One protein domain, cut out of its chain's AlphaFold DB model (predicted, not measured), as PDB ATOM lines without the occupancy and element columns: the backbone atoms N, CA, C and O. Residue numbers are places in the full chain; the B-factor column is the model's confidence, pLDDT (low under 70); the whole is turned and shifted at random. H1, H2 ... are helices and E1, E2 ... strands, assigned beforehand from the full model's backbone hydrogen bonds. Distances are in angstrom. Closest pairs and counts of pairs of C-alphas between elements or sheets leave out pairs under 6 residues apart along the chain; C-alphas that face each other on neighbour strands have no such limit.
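What this domain is: This is residues 131 to 242 of the 285 residues of an uncharacterized protein of Coptotermes formosanus (UniProt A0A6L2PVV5). Two sheets lie face to face as a sandwich, the larger of E3, E2, E6 and E7 in that order, the smaller of E1, E5 and E4, both antiparallel. H2 packs on the larger sheet at one end of E6 and E7, tiny H1 grazes it near the other end, and residues 213 to 219 stick out. The printed 112 residues, with seven strands and two helices in the order E1 E2 E3 E4 E5 E6 H1 E7 H2, are mostly strand. The whole is compact, radius of gyration of the C-alphas 14.8 A, spanning 41 by 30 by 22 A.

Where its parts are: E1, residues 131 to 137, 19.6 A, begins at C-alpha 131 (125.257, 157.057, 102.722). E2 is residues 140 to 149, 26.5 A; E3 160 to 164; E4 174 to 181, 23.3 A; E5 184 to 191, 22.7 A. E6 is residues 202 to 210, 26.6 A; H1 220 to 223; E7 225 to 231, 20.3 A. H2, residues 233 to 241, ends at C-alpha 241 (134.477, 165.614, 119.960).

How they stand to each other: The sheets' strands stand at 23 degrees; the closest C-alphas of E1 and E6, Cys 134 and Cys 206, are 6.3 A apart. Within hydrogen-bond range are N 134 and O 187 of E1 and E5, 2.9 A; N 177 and O 188 of hairpin E4 and E5, 2.9 A; N 162 and O 145 of hairpin E2 and E3, 2.9 A; N 144 and O 207 of E2 and E6, 2.8 A; N 204 and O 229 of E6 and E7, 2.8 A. H2 is on the larger sheet, height 8.4 A. Every O i to N i+4 pair in H2 is within range; H1 is too short for one.

The domain as a whole: The C-alphas farthest apart, Asn 214 and Leu 235, are 43.4 A apart. The printed part has no cut and no long link. pLDDT is under 70 at residues 151 to 157, 212 to 223 and 242.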
ATOM      1  N   ILE A 131     125.571 158.405 102.237       94.50
ATOM      2  CA  ILE A 131     125.257 157.057 102.722       94.50
ATOM      3  C   ILE A 131     126.346 156.603 103.694       94.50
ATOM      4  O   ILE A 131     127.524 156.558 103.330       94.50
ATOM      5  N   LEU A 132     125.952 156.248 104.916       95.12
ATOM      6  CA  LEU A 132     126.811 155.607 105.910       95.12
ATOM      7  C   LEU A 132     126.553 154.101 105.903       95.12
ATOM      8  O   LEU A 132     125.409 153.662 105.815       95.12
ATOM      9  N   LEU A 133     127.622 153.312 105.980       94.94
ATOM     10  CA  LEU A 133     127.556 151.857 105.890       94.94
ATOM     11  C   LEU A 133     128.078 151.242 107.178       94.94
ATOM     12  O   LEU A 133     129.230 151.461 107.541       94.94
ATOM     13  N   CYS A 134     127.245 150.432 107.816       92.75
ATOM     14  CA  CYS A 134     127.607 149.634 108.975       92.75
ATOM     15  C   CYS A 134     127.506 148.158 108.609       92.75
ATOM     16  O   CYS A 134     126.437 147.690 108.210       92.75
ATOM     17  N   GLN A 135     128.618 147.433 108.702       92.38
ATOM     18  CA  GLN A 135     128.658 146.007 108.399       92.38
ATOM     19  C   GLN A 135     128.773 145.212 109.691       92.38
ATOM     20  O   GLN A 135     129.674 145.424 110.494       92.38
ATOM     21  N   VAL A 136     127.886 144.241 109.842       87.94
ATOM     22  CA  VAL A 136     127.748 143.445 111.047       87.94
ATOM     23  C   VAL A 136     127.689 141.967 110.657       87.94
ATOM     24  O   VAL A 136     127.117 141.610 109.629       87.94
ATOM     25  N   GLN A 137     128.319 141.090 111.434       87.12
ATOM     26  CA  GLN A 137     128.273 139.643 111.220       87.12
ATOM     27  C   GLN A 137     127.440 138.978 112.323       87.12
ATOM     28  O   GLN A 137     127.468 139.432 113.469       87.12
ATOM     29  N   GLU A 138     126.714 137.905 111.985       78.81
ATOM     30  CA  GLU A 138     126.010 137.061 112.963       78.81
ATOM     31  C   GLU A 138     126.917 136.718 114.165       78.81
ATOM     32  O   GLU A 138     128.117 136.469 113.979       78.81
ATOM     33  N   PRO A 139     126.383 136.707 115.403       75.50
ATOM     34  CA  PRO A 139     124.960 136.617 115.775       75.50
ATOM     35  C   PRO A 139     124.275 137.969 116.055       75.50
ATOM     36  O   PRO A 139     123.283 138.029 116.777       75.50
ATOM     37  N   LEU A 140     124.838 139.078 115.577       73.50
ATOM     38  CA  LEU A 140     124.287 140.408 115.817       73.50
ATOM     39  C   LEU A 140     123.076 140.637 114.900       73.50
ATOM     40  O   LEU A 140     123.224 140.766 113.687       73.50
ATOM     41  N   GLU A 141     121.887 140.651 115.493       74.88
ATOM     42  CA  GLU A 141     120.608 140.682 114.772       74.88
ATOM     43  C   GLU A 141     119.896 142.038 114.906       74.88
ATOM     44  O   GLU A 141     119.159 142.435 114.007       74.88
ATOM     45  N   HIS A 142     120.145 142.780 115.991       87.62
ATOM     46  CA  HIS A 142     119.587 144.116 116.176       87.62
ATOM     47  C   HIS A 142     120.638 145.142 115.761       87.62
ATOM     48  O   HIS A 142     121.744 145.130 116.296       87.62
ATOM     49  N   ILE A 143     120.287 146.022 114.821       92.06
ATOM     50  CA  ILE A 143     121.100 147.166 114.403       92.06
ATOM     51  C   ILE A 143     120.315 148.453 114.654       92.06
ATOM     52  O   ILE A 143     119.173 148.568 114.220       92.06
ATOM     53  N   SER A 144     120.933 149.432 115.304       94.62
ATOM     54  CA  SER A 144     120.360 150.759 115.525       94.62
ATOM     55  C   SER A 144     121.338 151.849 115.105       94.62
ATOM     56  O   SER A 144     122.554 151.641 115.084       94.62
ATOM     57  N   TRP A 145     120.804 153.016 114.778       96.00
ATOM     58  CA  TRP A 145     121.575 154.206 114.471       96.00
ATOM     59  C   TRP A 145     121.238 155.305 115.469       96.00
ATOM     60  O   TRP A 145     120.067 155.634 115.679       96.00
ATOM     61  N   LEU A 146     122.275 155.905 116.042       93.62
ATOM     62  CA  LEU A 146     122.186 157.041 116.945       93.62
ATOM     63  C   LEU A 146     122.894 158.250 116.341       93.62
ATOM     64  O   LEU A 146     123.920 158.118 115.673       93.62
ATOM     65  N   TRP A 147     122.367 159.435 116.618       92.94
ATOM     66  CA  TRP A 147     122.962 160.711 116.245       92.94
ATOM     67  C   TRP A 147     123.247 161.564 117.480       92.94
ATOM     68  O   TRP A 147     122.427 161.680 118.389       92.94
ATOM     69  N   TYR A 148     124.421 162.181 117.496       88.94
ATOM     70  CA  TYR A 148     124.919 163.035 118.562       88.94
ATOM     71  C   TYR A 148     125.216 164.423 117.972       88.94
ATOM     72  O   TYR A 148     126.210 164.576 117.247       88.94
ATOM     73  N   PRO A 149     124.378 165.437 118.251       85.44
ATOM     74  CA  PRO A 149     124.598 166.789 117.752       85.44
ATOM     75  C   PRO A 149     125.857 167.421 118.356       85.44
ATOM     76  O   PRO A 149     126.244 167.148 119.490       85.44
ATOM     77  N   CYS A 150     126.488 168.319 117.603       74.75
ATOM     78  CA  CYS A 150     127.519 169.232 118.101       74.75
ATOM     79  C   CYS A 150     126.865 170.594 118.417       74.75
ATOM     80  O   CYS A 150     126.101 171.074 117.579       74.75
ATOM     81  N   PRO A 151     127.148 171.251 119.560       64.31
ATOM     82  CA  PRO A 151     128.114 170.892 120.594       64.31
ATOM     83  C   PRO A 151     127.521 170.035 121.715       64.31
ATOM     84  O   PRO A 151     126.792 170.529 122.566       64.31
ATOM     85  N   ASN A 152     127.927 168.768 121.806       54.56
ATOM     86  CA  ASN A 152     127.593 167.921 122.953       54.56
ATOM     87  C   ASN A 152     128.570 168.138 124.129       54.56
ATOM     88  O   ASN A 152     129.001 167.193 124.780       54.56
ATOM     89  N   HIS A 153     128.935 169.396 124.417       49.03
ATOM     90  CA  HIS A 153     129.922 169.748 125.453       49.03
ATOM     91  C   HIS A 153     129.526 169.319 126.876       49.03
ATOM     92  O   HIS A 153     130.372 169.324 127.768       49.03
ATOM     93  N   HIS A 154     128.257 168.970 127.109       41.94
ATOM     94  CA  HIS A 154     127.728 168.762 128.459       41.94
ATOM     95  C   HIS A 154     127.031 167.434 128.692       41.94
ATOM     96  O   HIS A 154     126.563 167.198 129.802       41.94
ATOM     97  N   SER A 155     126.984 166.542 127.706       41.97
ATOM     98  CA  SER A 155     126.365 165.250 127.937       41.97
ATOM     99  C   SER A 155     127.294 164.130 127.493       41.97
ATOM    100  O   SER A 155     127.573 163.937 126.315       41.97
ATOM    101  N   ALA A 156     127.672 163.291 128.456       49.69
ATOM    102  CA  ALA A 156     127.789 161.855 128.221       49.69
ATOM    103  C   ALA A 156     126.395 161.274 127.872       49.69
ATOM    104  O   ALA A 156     125.943 160.307 128.477       49.69
ATOM    105  N   GLY A 157     125.652 161.971 127.008       55.47
ATOM    106  CA  GLY A 157     124.231 161.809 126.793       55.47
ATOM    107  C   GLY A 157     123.961 160.617 125.904       55.47
ATOM    108  O   GLY A 157     124.774 160.250 125.054       55.47
ATOM    109  N   GLU A 158     122.794 160.024 126.108       72.69
ATOM    110  CA  GLU A 158     122.231 159.072 125.167       72.69
ATOM    111  C   GLU A 158     122.076 159.773 123.810       72.69
ATOM    112  O   GLU A 158     121.574 160.896 123.723       72.69
ATOM    113  N   GLY A 159     122.584 159.146 122.747       84.44
ATOM    114  CA  GLY A 159     122.400 159.666 121.398       84.44
ATOM    115  C   GLY A 159     120.916 159.702 121.046       84.44
ATOM    116  O   GLY A 159     120.118 158.930 121.575       84.44
ATOM    117  N   THR A 160     120.531 160.579 120.124       90.94
ATOM    118  CA  THR A 160     119.172 160.559 119.577       90.94
ATOM    119  C   THR A 160     119.031 159.335 118.681       90.94
ATOM    120  O   THR A 160     119.752 159.217 117.691       90.94
ATOM    121  N   LEU A 161     118.113 158.424 119.008       93.31
ATOM    122  CA  LEU A 161     117.806 157.274 118.160       93.31
ATOM    123  C   LEU A 161     117.200 157.762 116.835       93.31
ATOM    124  O   LEU A 161     116.094 158.310 116.795       93.31
ATOM    125  N   ILE A 162     117.935 157.573 115.741       96.00
ATOM    126  CA  ILE A 162     117.482 157.947 114.395       96.00
ATOM    127  C   ILE A 162     116.866 156.761 113.655       96.00
ATOM    128  O   ILE A 162     115.937 156.953 112.868       96.00
ATOM    129  N   ALA A 163     117.327 155.541 113.938       96.50
ATOM    130  CA  ALA A 163     116.706 154.329 113.423       96.50
ATOM    131  C   ALA A 163     116.931 153.111 114.327       96.50
ATOM    132  O   ALA A 163     117.998 152.959 114.918       96.50
ATOM    133  N   ASP A 164     115.939 152.228 114.367       94.81
ATOM    134  CA  ASP A 164     115.982 150.891 114.970       94.81
ATOM    135  C   ASP A 164     115.556 149.888 113.885       94.81
ATOM    136  O   ASP A 164     114.421 149.912 113.386       94.81
ATOM    137  N   GLY A 165     116.509 149.070 113.436       92.88
ATOM    138  CA  GLY A 165     116.361 148.245 112.247       92.88
ATOM    139  C   GLY A 165     116.059 149.115 111.028       92.88
ATOM    140  O   GLY A 165     116.847 149.979 110.648       92.88
ATOM    141  N   THR A 166     114.900 148.900 110.410       93.88
ATOM    142  CA  THR A 166     114.396 149.723 109.295       93.88
ATOM    143  C   THR A 166     113.376 150.770 109.699       93.88
ATOM    144  O   THR A 166     112.854 151.483 108.842       93.88
ATOM    145  N   THR A 167     113.063 150.863 110.987       96.00
ATOM    146  CA  THR A 167     112.160 151.888 111.501       96.00
ATOM    147  C   THR A 167     112.959 153.163 111.702       96.00
ATOM    148  O   THR A 167     113.923 153.175 112.461       96.00
ATOM    149  N   VAL A 168     112.568 154.238 111.023       96.69
ATOM    150  CA  VAL A 168     113.276 155.523 111.040       96.69
ATOM    151  C   VAL A 168     112.431 156.560 111.770       96.69
ATOM    152  O   VAL A 168     111.246 156.699 111.470       96.69
ATOM    153  N   SER A 169     113.026 157.309 112.703       95.00
ATOM    154  CA  SER A 169     112.296 158.311 113.498       95.00
ATOM    155  C   SER A 169     111.909 159.554 112.688       95.00
ATOM    156  O   SER A 169     110.856 160.139 112.924       95.00
ATOM    157  N   ASN A 170     112.721 159.937 111.696       95.81
ATOM    158  CA  ASN A 170     112.426 161.037 110.780       95.81
ATOM    159  C   ASN A 170     112.718 160.653 109.320       95.81
ATOM    160  O   ASN A 170     113.840 160.807 108.833       95.81
ATOM    161  N   THR A 171     111.686 160.201 108.608       95.62
ATOM    162  CA  THR A 171     111.778 159.750 107.208       95.62
ATOM    163  C   THR A 171     112.033 160.879 106.201       95.62
ATOM    164  O   THR A 171     112.391 160.607 105.060       95.62
ATOM    165  N   SER A 172     111.875 162.147 106.603       94.69
ATOM    166  CA  SER A 172     112.208 163.311 105.764       94.69
ATOM    167  C   SER A 172     113.695 163.692 105.804       94.69
ATOM    168  O   SER A 172     114.167 164.442 104.947       94.69
ATOM    169  N   LEU A 173     114.429 163.189 106.803       93.38
ATOM    170  CA  LEU A 173     115.868 163.406 106.983       93.38
ATOM    171  C   LEU A 173     116.680 162.154 106.672       93.38
ATOM    172  O   LEU A 173     117.784 162.257 106.134       93.38
ATOM    173  N   TYR A 174     116.140 160.991 107.020       96.06
ATOM    174  CA  TYR A 174     116.867 159.735 107.009       96.06
ATOM    175  C   TYR A 174     116.088 158.645 106.274       96.06
ATOM    176  O   TYR A 174     114.861 158.585 106.320       96.06
ATOM    177  N   GLY A 175     116.821 157.739 105.639       96.31
ATOM    178  CA  GLY A 175     116.322 156.453 105.167       96.31
ATOM    179  C   GLY A 175     117.259 155.350 105.637       96.31
ATOM    180  O   GLY A 175     118.465 155.566 105.710       96.31
ATOM    181  N   VAL A 176     116.732 154.170 105.959       96.62
ATOM    182  CA  VAL A 176     117.567 153.014 106.307       96.62
ATOM    183  C   VAL A 176     117.219 151.827 105.431       96.62
ATOM    184  O   VAL A 176     116.047 151.510 105.231       96.62
ATOM    185  N   ARG A 177     118.255 151.163 104.918       95.50
ATOM    186  CA  ARG A 177     118.140 149.908 104.175       95.50
ATOM    187  C   ARG A 177     119.045 148.867 104.808       95.50
ATOM    188  O   ARG A 177     120.240 149.102 104.939       95.50
ATOM    189  N   ILE A 178     118.498 147.707 105.154       92.44
ATOM    190  CA  ILE A 178     119.291 146.581 105.657       92.44
ATOM    191  C   ILE A 178     119.355 145.502 104.584       92.44
ATOM    192  O   ILE A 178     118.327 145.052 104.076       92.44
ATOM    193  N   LEU A 179     120.572 145.099 104.236       92.81
ATOM    194  CA  LEU A 179     120.864 144.001 103.323       92.81
ATOM    195  C   LEU A 179     121.466 142.848 104.119       92.81
ATOM    196  O   LEU A 179     122.402 143.062 104.882       92.81
ATOM    197  N   GLY A 180     120.969 141.629 103.930       89.62
ATOM    198  CA  GLY A 180     121.530 140.428 104.550       89.62
ATOM    199  C   GLY A 180     121.971 139.427 103.491       89.62
ATOM    200  O   GLY A 180     121.177 139.067 102.622       89.62
ATOM    201  N   GLN A 181     123.219 138.958 103.550       89.56
ATOM    202  CA  GLN A 181     123.690 137.863 102.699       89.56
ATOM    203  C   GLN A 181     124.764 137.030 103.411       89.56
ATOM    204  O   GLN A 181     125.779 137.558 103.857       89.56
ATOM    205  N   ASN A 182     124.576 135.705 103.464       90.81
ATOM    206  CA  ASN A 182     125.535 134.745 104.039       90.81
ATOM    207  C   ASN A 182     125.944 135.050 105.499       90.81
ATOM    208  O   ASN A 182     127.129 134.983 105.833       90.81
ATOM    209  N   GLY A 183     124.981 135.421 106.348       85.62
ATOM    210  CA  GLY A 183     125.216 135.754 107.759       85.62
ATOM    211  C   GLY A 183     125.986 137.056 107.998       85.62
ATOM    212  O   GLY A 183     126.544 137.276 109.073       85.62
ATOM    213  N   VAL A 184     126.053 137.917 106.981       89.00
ATOM    214  CA  VAL A 184     126.548 139.292 107.080       89.00
ATOM    215  C   VAL A 184     125.393 140.236 106.780       89.00
ATOM    216  O   VAL A 184     124.732 140.103 105.748       89.00
ATOM    217  N   PHE A 185     125.187 141.201 107.666       89.31
ATOM    218  CA  PHE A 185     124.214 142.272 107.530       89.31
ATOM    219  C   PHE A 185     124.932 143.589 107.242       89.31
ATOM    220  O   PHE A 185     125.950 143.907 107.852       89.31
ATOM    221  N   ILE A 186     124.408 144.359 106.299       93.31
ATOM    222  CA  ILE A 186     124.866 145.707 105.978       93.31
ATOM    223  C   ILE A 186     123.684 146.635 106.207       93.31
ATOM    224  O   ILE A 186     122.672 146.525 105.516       93.31
ATOM    225  N   SER A 187     123.814 147.537 107.172       94.94
ATOM    226  CA  SER A 187     122.867 148.622 107.394       94.94
ATOM    227  C   SER A 187     123.378 149.876 106.693       94.94
ATOM    228  O   SER A 187     124.476 150.359 106.978       94.94
ATOM    229  N   GLU A 188     122.597 150.370 105.740       96.44
ATOM    230  CA  GLU A 188     122.842 151.607 105.012       96.44
ATOM    231  C   GLU A 188     121.964 152.711 105.606       96.44
ATOM    232  O   GLU A 188     120.739 152.634 105.513       96.44
ATOM    233  N   LEU A 189     122.575 153.749 106.172       96.75
ATOM    234  CA  LEU A 189     121.885 154.966 106.588       96.75
ATOM    235  C   LEU A 189     122.054 156.037 105.508       96.75
ATOM    236  O   LEU A 189     123.157 156.518 105.261       96.75
ATOM    237  N   HIS A 190     120.950 156.413 104.880       95.56
ATOM    238  CA  HIS A 190     120.855 157.451 103.859       95.56
ATOM    239  C   HIS A 190     120.469 158.769 104.525       95.56
ATOM    240  O   HIS A 190     119.414 158.864 105.146       95.56
ATOM    241  N   ILE A 191     121.306 159.790 104.387       94.62
ATOM    242  CA  ILE A 191     121.033 161.156 104.838       94.62
ATOM    243  C   ILE A 191     120.512 161.930 103.627       94.62
ATOM    244  O   ILE A 191     121.259 162.197 102.684       94.62
ATOM    245  N   LEU A 192     119.217 162.247 103.661       93.19
ATOM    246  CA  LEU A 192     118.426 162.757 102.532       93.19
ATOM    247  C   LEU A 192     118.493 164.284 102.375       93.19
ATOM    248  O   LEU A 192     117.860 164.860 101.496       93.19
ATOM    249  N   GLN A 193     119.228 164.951 103.259       90.56
ATOM    250  CA  GLN A 193     119.410 166.398 103.271       90.56
ATOM    251  C   GLN A 193     120.897 166.746 103.345       90.56
ATOM    252  O   GLN A 193     121.759 165.877 103.469       90.56
ATOM    253  N   ASN A 194     121.213 168.040 103.261       87.94
ATOM    254  CA  ASN A 194     122.592 168.509 103.272       87.94
ATOM    255  C   ASN A 194     123.313 168.092 104.573       87.94
ATOM    256  O   ASN A 194     123.012 168.647 105.632       87.94
ATOM    257  N   PRO A 195     124.330 167.210 104.511       85.50
ATOM    258  CA  PRO A 195     124.994 166.693 105.704       85.50
ATOM    259  C   PRO A 195     125.744 167.770 106.502       85.50
ATOM    260  O   PRO A 195     126.033 167.581 107.678       85.50
ATOM    261  N   LEU A 196     126.050 168.915 105.884       83.62
ATOM    262  CA  LEU A 196     126.747 170.030 106.530       83.62
ATOM    263  C   LEU A 196     125.800 171.032 107.211       83.62
ATOM    264  O   LEU A 196     126.265 172.030 107.762       83.62
ATOM    265  N   GLN A 197     124.485 170.809 107.167       85.75
ATOM    266  CA  GLN A 197     123.519 171.675 107.838       85.75
ATOM    267  C   GLN A 197     123.560 171.473 109.361       85.75
ATOM    268  O   GLN A 197     123.763 170.364 109.851       85.75
ATOM    269  N   SER A 198     123.315 172.542 110.123       77.69
ATOM    270  CA  SER A 198     123.464 172.591 111.589       77.69
ATOM    271  C   SER A 198     122.523 171.680 112.396       77.69
ATOM    272  O   SER A 198     122.669 171.603 113.607       77.69
ATOM    273  N   GLY A 199     121.575 170.987 111.758       85.88
ATOM    274  CA  GLY A 199     120.722 169.964 112.384       85.88
ATOM    275  C   GLY A 199     121.018 168.533 111.925       85.88
ATOM    276  O   GLY A 199     120.298 167.620 112.299       85.88
ATOM    277  N   ILE A 200     122.031 168.349 111.076       89.62
ATOM    278  CA  ILE A 200     122.410 167.056 110.489       89.62
ATOM    279  C   ILE A 200     123.876 166.760 110.801       89.62
ATOM    280  O   ILE A 200     124.234 165.616 111.069       89.62
ATOM    281  N   ALA A 201     124.728 167.783 110.826       89.19
ATOM    282  CA  ALA A 201     126.104 167.639 111.270       89.19
ATOM    283  C   ALA A 201     126.161 167.094 112.713       89.19
ATOM    284  O   ALA A 201     125.419 167.526 113.597       89.19
ATOM    285  N   GLY A 202     127.030 166.118 112.948       90.25
ATOM    286  CA  GLY A 202     127.190 165.456 114.239       90.25
ATOM    287  C   GLY A 202     127.962 164.147 114.136       90.25
ATOM    288  O   GLY A 202     128.501 163.800 113.079       90.25
ATOM    289  N   LEU A 203     128.025 163.429 115.254       90.06
ATOM    290  CA  LEU A 203     128.529 162.060 115.301       90.06
ATOM    291  C   LEU A 203     127.358 161.102 115.098       90.06
ATOM    292  O   LEU A 203     126.320 161.224 115.739       90.06
ATOM    293  N   TYR A 204     127.528 160.154 114.195       92.88
ATOM    294  CA  TYR A 204     126.589 159.086 113.908       92.88
ATOM    295  C   TYR A 204     127.210 157.788 114.384       92.88
ATOM    296  O   TYR A 204     128.348 157.485 114.027       92.88
ATOM    297  N   ARG A 205     126.473 157.025 115.180       92.62
ATOM    298  CA  ARG A 205     126.912 155.730 115.685       92.62
ATOM    299  C   ARG A 205     125.967 154.653 115.189       92.62
ATOM    300  O   ARG A 205     124.766 154.745 115.417       92.62
ATOM    301  N   CYS A 206     126.511 153.638 114.535       94.00
ATOM    302  CA  CYS A 206     125.811 152.376 114.354       94.00
ATOM    303  C   CYS A 206     126.086 151.510 115.578       94.00
ATOM    304  O   CYS A 206     127.250 151.335 115.927       94.00
ATOM    305  N   GLU A 207     125.059 150.958 116.209       92.12
ATOM    306  CA  GLU A 207     125.201 149.965 117.273       92.12
ATOM    307  C   GLU A 207     124.542 148.658 116.849       92.12
ATOM    308  O   GLU A 207     123.434 148.671 116.315       92.12
ATOM    309  N   ALA A 208     125.203 147.533 117.119       90.50
ATOM    310  CA  ALA A 208     124.647 146.213 116.871       90.50
ATOM    311  C   ALA A 208     124.851 145.258 118.049       90.50
ATOM    312  O   ALA A 208     125.903 145.261 118.697       90.50
ATOM    313  N   TRP A 209     123.840 144.440 118.341       87.38
ATOM    314  CA  TRP A 209     123.852 143.480 119.452       87.38
ATOM    315  C   TRP A 209     123.051 142.212 119.113       87.38
ATOM    316  O   TRP A 209     122.196 142.230 118.219       87.38
ATOM    317  N   PRO A 210     123.337 141.078 119.778       82.88
ATOM    318  CA  PRO A 210     122.645 139.828 119.490       82.88
ATOM    319  C   PRO A 210     121.199 139.844 120.007       82.88
ATOM    320  O   PRO A 210     120.916 140.398 121.072       82.88
ATOM    321  N   HIS A 211     120.286 139.185 119.287       71.12
ATOM    322  CA  HIS A 211     118.952 138.867 119.803       71.12
ATOM    323  C   HIS A 211     119.071 137.683 120.769       71.12
ATOM    324  O   HIS A 211     119.160 136.523 120.377       71.12
ATOM    325  N   GLY A 212     119.112 137.974 122.066       61.59
ATOM    326  CA  GLY A 212     119.109 136.956 123.112       61.59
ATOM    327  C   GLY A 212     117.794 136.974 123.893       61.59
ATOM    328  O   GLY A 212     117.471 138.013 124.463       61.59
ATOM    329  N   PRO A 213     117.055 135.852 124.012       56.22
ATOM    330  CA  PRO A 213     115.905 135.762 124.918       56.22
ATOM    331  C   PRO A 213     116.299 135.799 126.409       56.22
ATOM    332  O   PRO A 213     115.429 135.944 127.266       56.22
ATOM    333  N   ASN A 214     117.593 135.715 126.742       49.53
ATOM    334  CA  ASN A 214     118.065 135.772 128.123       49.53
ATOM    335  C   ASN A 214     118.397 137.201 128.558       49.53
ATOM    336  O   ASN A 214     119.458 137.743 128.253       49.53
ATOM    337  N   LYS A 215     117.464 137.752 129.341       49.91
ATOM    338  CA  LYS A 215     117.499 139.009 130.104       49.91
ATOM    339  C   LYS A 215     118.542 139.041 131.234       49.91
ATOM    340  O   LYS A 215     118.358 139.771 132.204       49.91
ATOM    341  N   ASP A 216     119.662 138.337 131.112       54.88
ATOM    342  CA  ASP A 216     120.785 138.527 132.035       54.88
ATOM    343  C   ASP A 216     121.619 139.724 131.550       54.88
ATOM    344  O   ASP A 216     122.787 139.628 131.167       54.88
ATOM    345  N   ILE A 217     120.956 140.886 131.563       55.03
ATOM    346  CA  ILE A 217     121.413 142.215 131.122       55.03
ATOM    347  C   ILE A 217     122.732 142.620 131.812       55.03
ATOM    348  O   ILE A 217     123.481 143.452 131.305       55.03
ATOM    349  N   ILE A 218     123.054 141.993 132.944       56.22
ATOM    350  CA  ILE A 218     124.161 142.378 133.823       56.22
ATOM    351  C   ILE A 218     125.541 142.017 133.228       56.22
ATOM    352  O   ILE A 218     126.512 142.694 133.544       56.22
ATOM    353  N   ASN A 219     125.642 141.039 132.310       52.50
ATOM    354  CA  ASN A 219     126.932 140.617 131.719       52.50
ATOM    355  C   ASN A 219     127.035 140.757 130.183       52.50
ATOM    356  O   ASN A 219     128.070 140.422 129.597       52.50
ATOM    357  N   GLN A 220     126.000 141.267 129.504       52.56
ATOM    358  CA  GLN A 220     125.958 141.364 128.032       52.56
ATOM    359  C   GLN A 220     126.663 142.593 127.431       52.56
ATOM    360  O   GLN A 220     126.787 142.684 126.207       52.56
ATOM    361  N   THR A 221     127.201 143.494 128.258       53.50
ATOM    362  CA  THR A 221     127.987 144.665 127.813       53.50
ATOM    363  C   THR A 221     129.208 144.296 126.965       53.50
ATOM    364  O   THR A 221     129.709 145.130 126.220       53.50
ATOM    365  N   SER A 222     129.661 143.038 127.012       54.34
ATOM    366  CA  SER A 222     130.816 142.536 126.257       54.34
ATOM    367  C   SER A 222     130.550 142.203 124.779       54.34
ATOM    368  O   SER A 222     131.500 141.887 124.066       54.34
ATOM    369  N   SER A 223     129.301 142.271 124.296       62.62
ATOM    370  CA  SER A 223     128.942 141.841 122.926       62.62
ATOM    371  C   SER A 223     128.368 142.932 122.019       62.62
ATOM    372  O   SER A 223     127.956 142.634 120.898       62.62
ATOM    373  N   ARG A 224     128.338 144.192 122.472       74.38
ATOM    374  CA  ARG A 224     127.873 145.309 121.641       74.38
ATOM    375  C   ARG A 224     128.989 145.743 120.690       74.38
ATOM    376  O   ARG A 224     130.083 146.097 121.123       74.38
ATOM    377  N   TYR A 225     128.693 145.718 119.398       83.00
ATOM    378  CA  TYR A 225     129.531 146.290 118.351       83.00
ATOM    379  C   TYR A 225     129.070 147.714 118.051       83.00
ATOM    380  O   TYR A 225     127.865 147.980 118.082       83.00
ATOM    381  N   TYR A 226     130.000 148.615 117.739       84.81
ATOM    382  CA  TYR A 226     129.649 149.938 117.242       84.81
ATOM    383  C   TYR A 226     130.670 150.493 116.245       84.81
ATOM    384  O   TYR A 226     131.871 150.281 116.400       84.81
ATOM    385  N   ASP A 227     130.165 151.241 115.264       87.06
ATOM    386  CA  ASP A 227     130.938 152.043 114.308       87.06
ATOM    387  C   ASP A 227     130.536 153.514 114.429       87.06
ATOM    388  O   ASP A 227     129.359 153.822 114.619       87.06
ATOM    389  N   GLU A 228     131.497 154.428 114.293       88.81
ATOM    390  CA  GLU A 228     131.278 155.869 114.455       88.81
ATOM    391  C   GLU A 228     131.697 156.657 113.213       88.81
ATOM    392  O   GLU A 228     132.752 156.431 112.620       88.81
ATOM    393  N   PHE A 229     130.876 157.638 112.851       90.00
ATOM    394  CA  PHE A 229     131.063 158.510 111.698       90.00
ATOM    395  C   PHE A 229     130.875 159.957 112.135       90.00
ATOM    396  O   PHE A 229     129.897 160.284 112.796       90.00
ATOM    397  N   ILE A 230     131.782 160.852 111.748       88.56
ATOM    398  CA  ILE A 230     131.686 162.272 112.103       88.56
ATOM    399  C   ILE A 230     131.426 163.096 110.841       88.56
ATOM    400  O   ILE A 230     132.230 163.089 109.907       88.56
ATOM    401  N   ILE A 231     130.320 163.840 110.834       87.56
ATOM    402  CA  ILE A 231     129.881 164.684 109.718       87.56
ATOM    403  C   ILE A 231     129.849 166.139 110.177       87.56
ATOM    404  O   ILE A 231     129.050 166.487 111.030       87.56
ATOM    405  N   GLY A 232     130.684 167.006 109.603       82.69
ATOM    406  CA  GLY A 232     130.767 168.428 109.992       82.69
ATOM    407  C   GLY A 232     132.160 169.049 109.851       82.69
ATOM    408  O   GLY A 232     132.387 170.195 110.231       82.69
ATOM    409  N   GLY A 233     133.109 168.303 109.280       77.81
ATOM    410  CA  GLY A 233     134.457 168.783 108.995       77.81
ATOM    411  C   GLY A 233     135.365 168.858 110.226       77.81
ATOM    412  O   GLY A 233     135.005 168.493 111.343       77.81
ATOM    413  N   HIS A 234     136.591 169.336 110.000       72.12
ATOM    414  CA  HIS A 234     137.672 169.323 110.997       72.12
ATOM    415  C   HIS A 234     137.394 170.191 112.228       72.12
ATOM    416  O   HIS A 234     137.806 169.854 113.337       72.12
ATOM    417  N   LEU A 235     136.691 171.312 112.038       70.31
ATOM    418  CA  LEU A 235     136.311 172.204 113.134       70.31
ATOM    419  C   LEU A 235     135.379 171.494 114.112       70.31
ATOM    420  O   LEU A 235     135.588 171.586 115.315       70.31
ATOM    421  N   MET A 236     134.417 170.720 113.606       75.38
ATOM    422  CA  MET A 236     133.468 170.006 114.451       75.38
ATOM    423  C   MET A 236     134.152 168.927 115.295       75.38
ATOM    424  O   MET A 236     133.876 168.815 116.485       75.38
ATOM    425  N   VAL A 237     135.102 168.183 114.715       73.31
ATOM    426  CA  VAL A 237     135.909 167.203 115.464       73.31
ATOM    427  C   VAL A 237     136.625 167.888 116.627       73.31
ATOM    428  O   VAL A 237     136.522 167.436 117.762       73.31
ATOM    429  N   LYS A 238     137.307 169.007 116.363       72.62
ATOM    430  CA  LYS A 238     138.087 169.737 117.371       72.62
ATOM    431  C   LYS A 238     137.242 170.423 118.436       72.62
ATOM    432  O   LYS A 238     137.649 170.465 119.589       72.62
ATOM    433  N   SER A 239     136.122 171.012 118.044       72.38
ATOM    434  CA  SER A 239     135.289 171.781 118.961       72.38
ATOM    435  C   SER A 239     134.374 170.879 119.777       72.38
ATOM    436  O   SER A 239     134.182 171.155 120.947       72.38
ATOM    437  N   CYS A 240     133.846 169.799 119.198       75.00
ATOM    438  CA  CYS A 240     132.749 169.045 119.810       75.00
ATOM    439  C   CYS A 240     133.112 167.639 120.279       75.00
ATOM    440  O   CYS A 240     132.456 167.128 121.180       75.00
ATOM    441  N   PHE A 241     134.138 167.018 119.693       71.56
ATOM    442  CA  PHE A 241     134.477 165.614 119.960       71.56
ATOM    443  C   PHE A 241     135.935 165.414 120.405       71.56
ATOM    444  O   PHE A 241     136.355 164.295 120.679       71.56
ATOM    445  N   TYR A 242     136.719 166.490 120.505       68.69
ATOM    446  CA  TYR A 242     138.094 166.447 120.989       68.69
ATOM    447  C   TYR A 242     138.127 166.841 122.465       68.69
ATOM    448  O   TYR A 242     137.869 167.992 122.806       68.69
TER     449      TYR A 242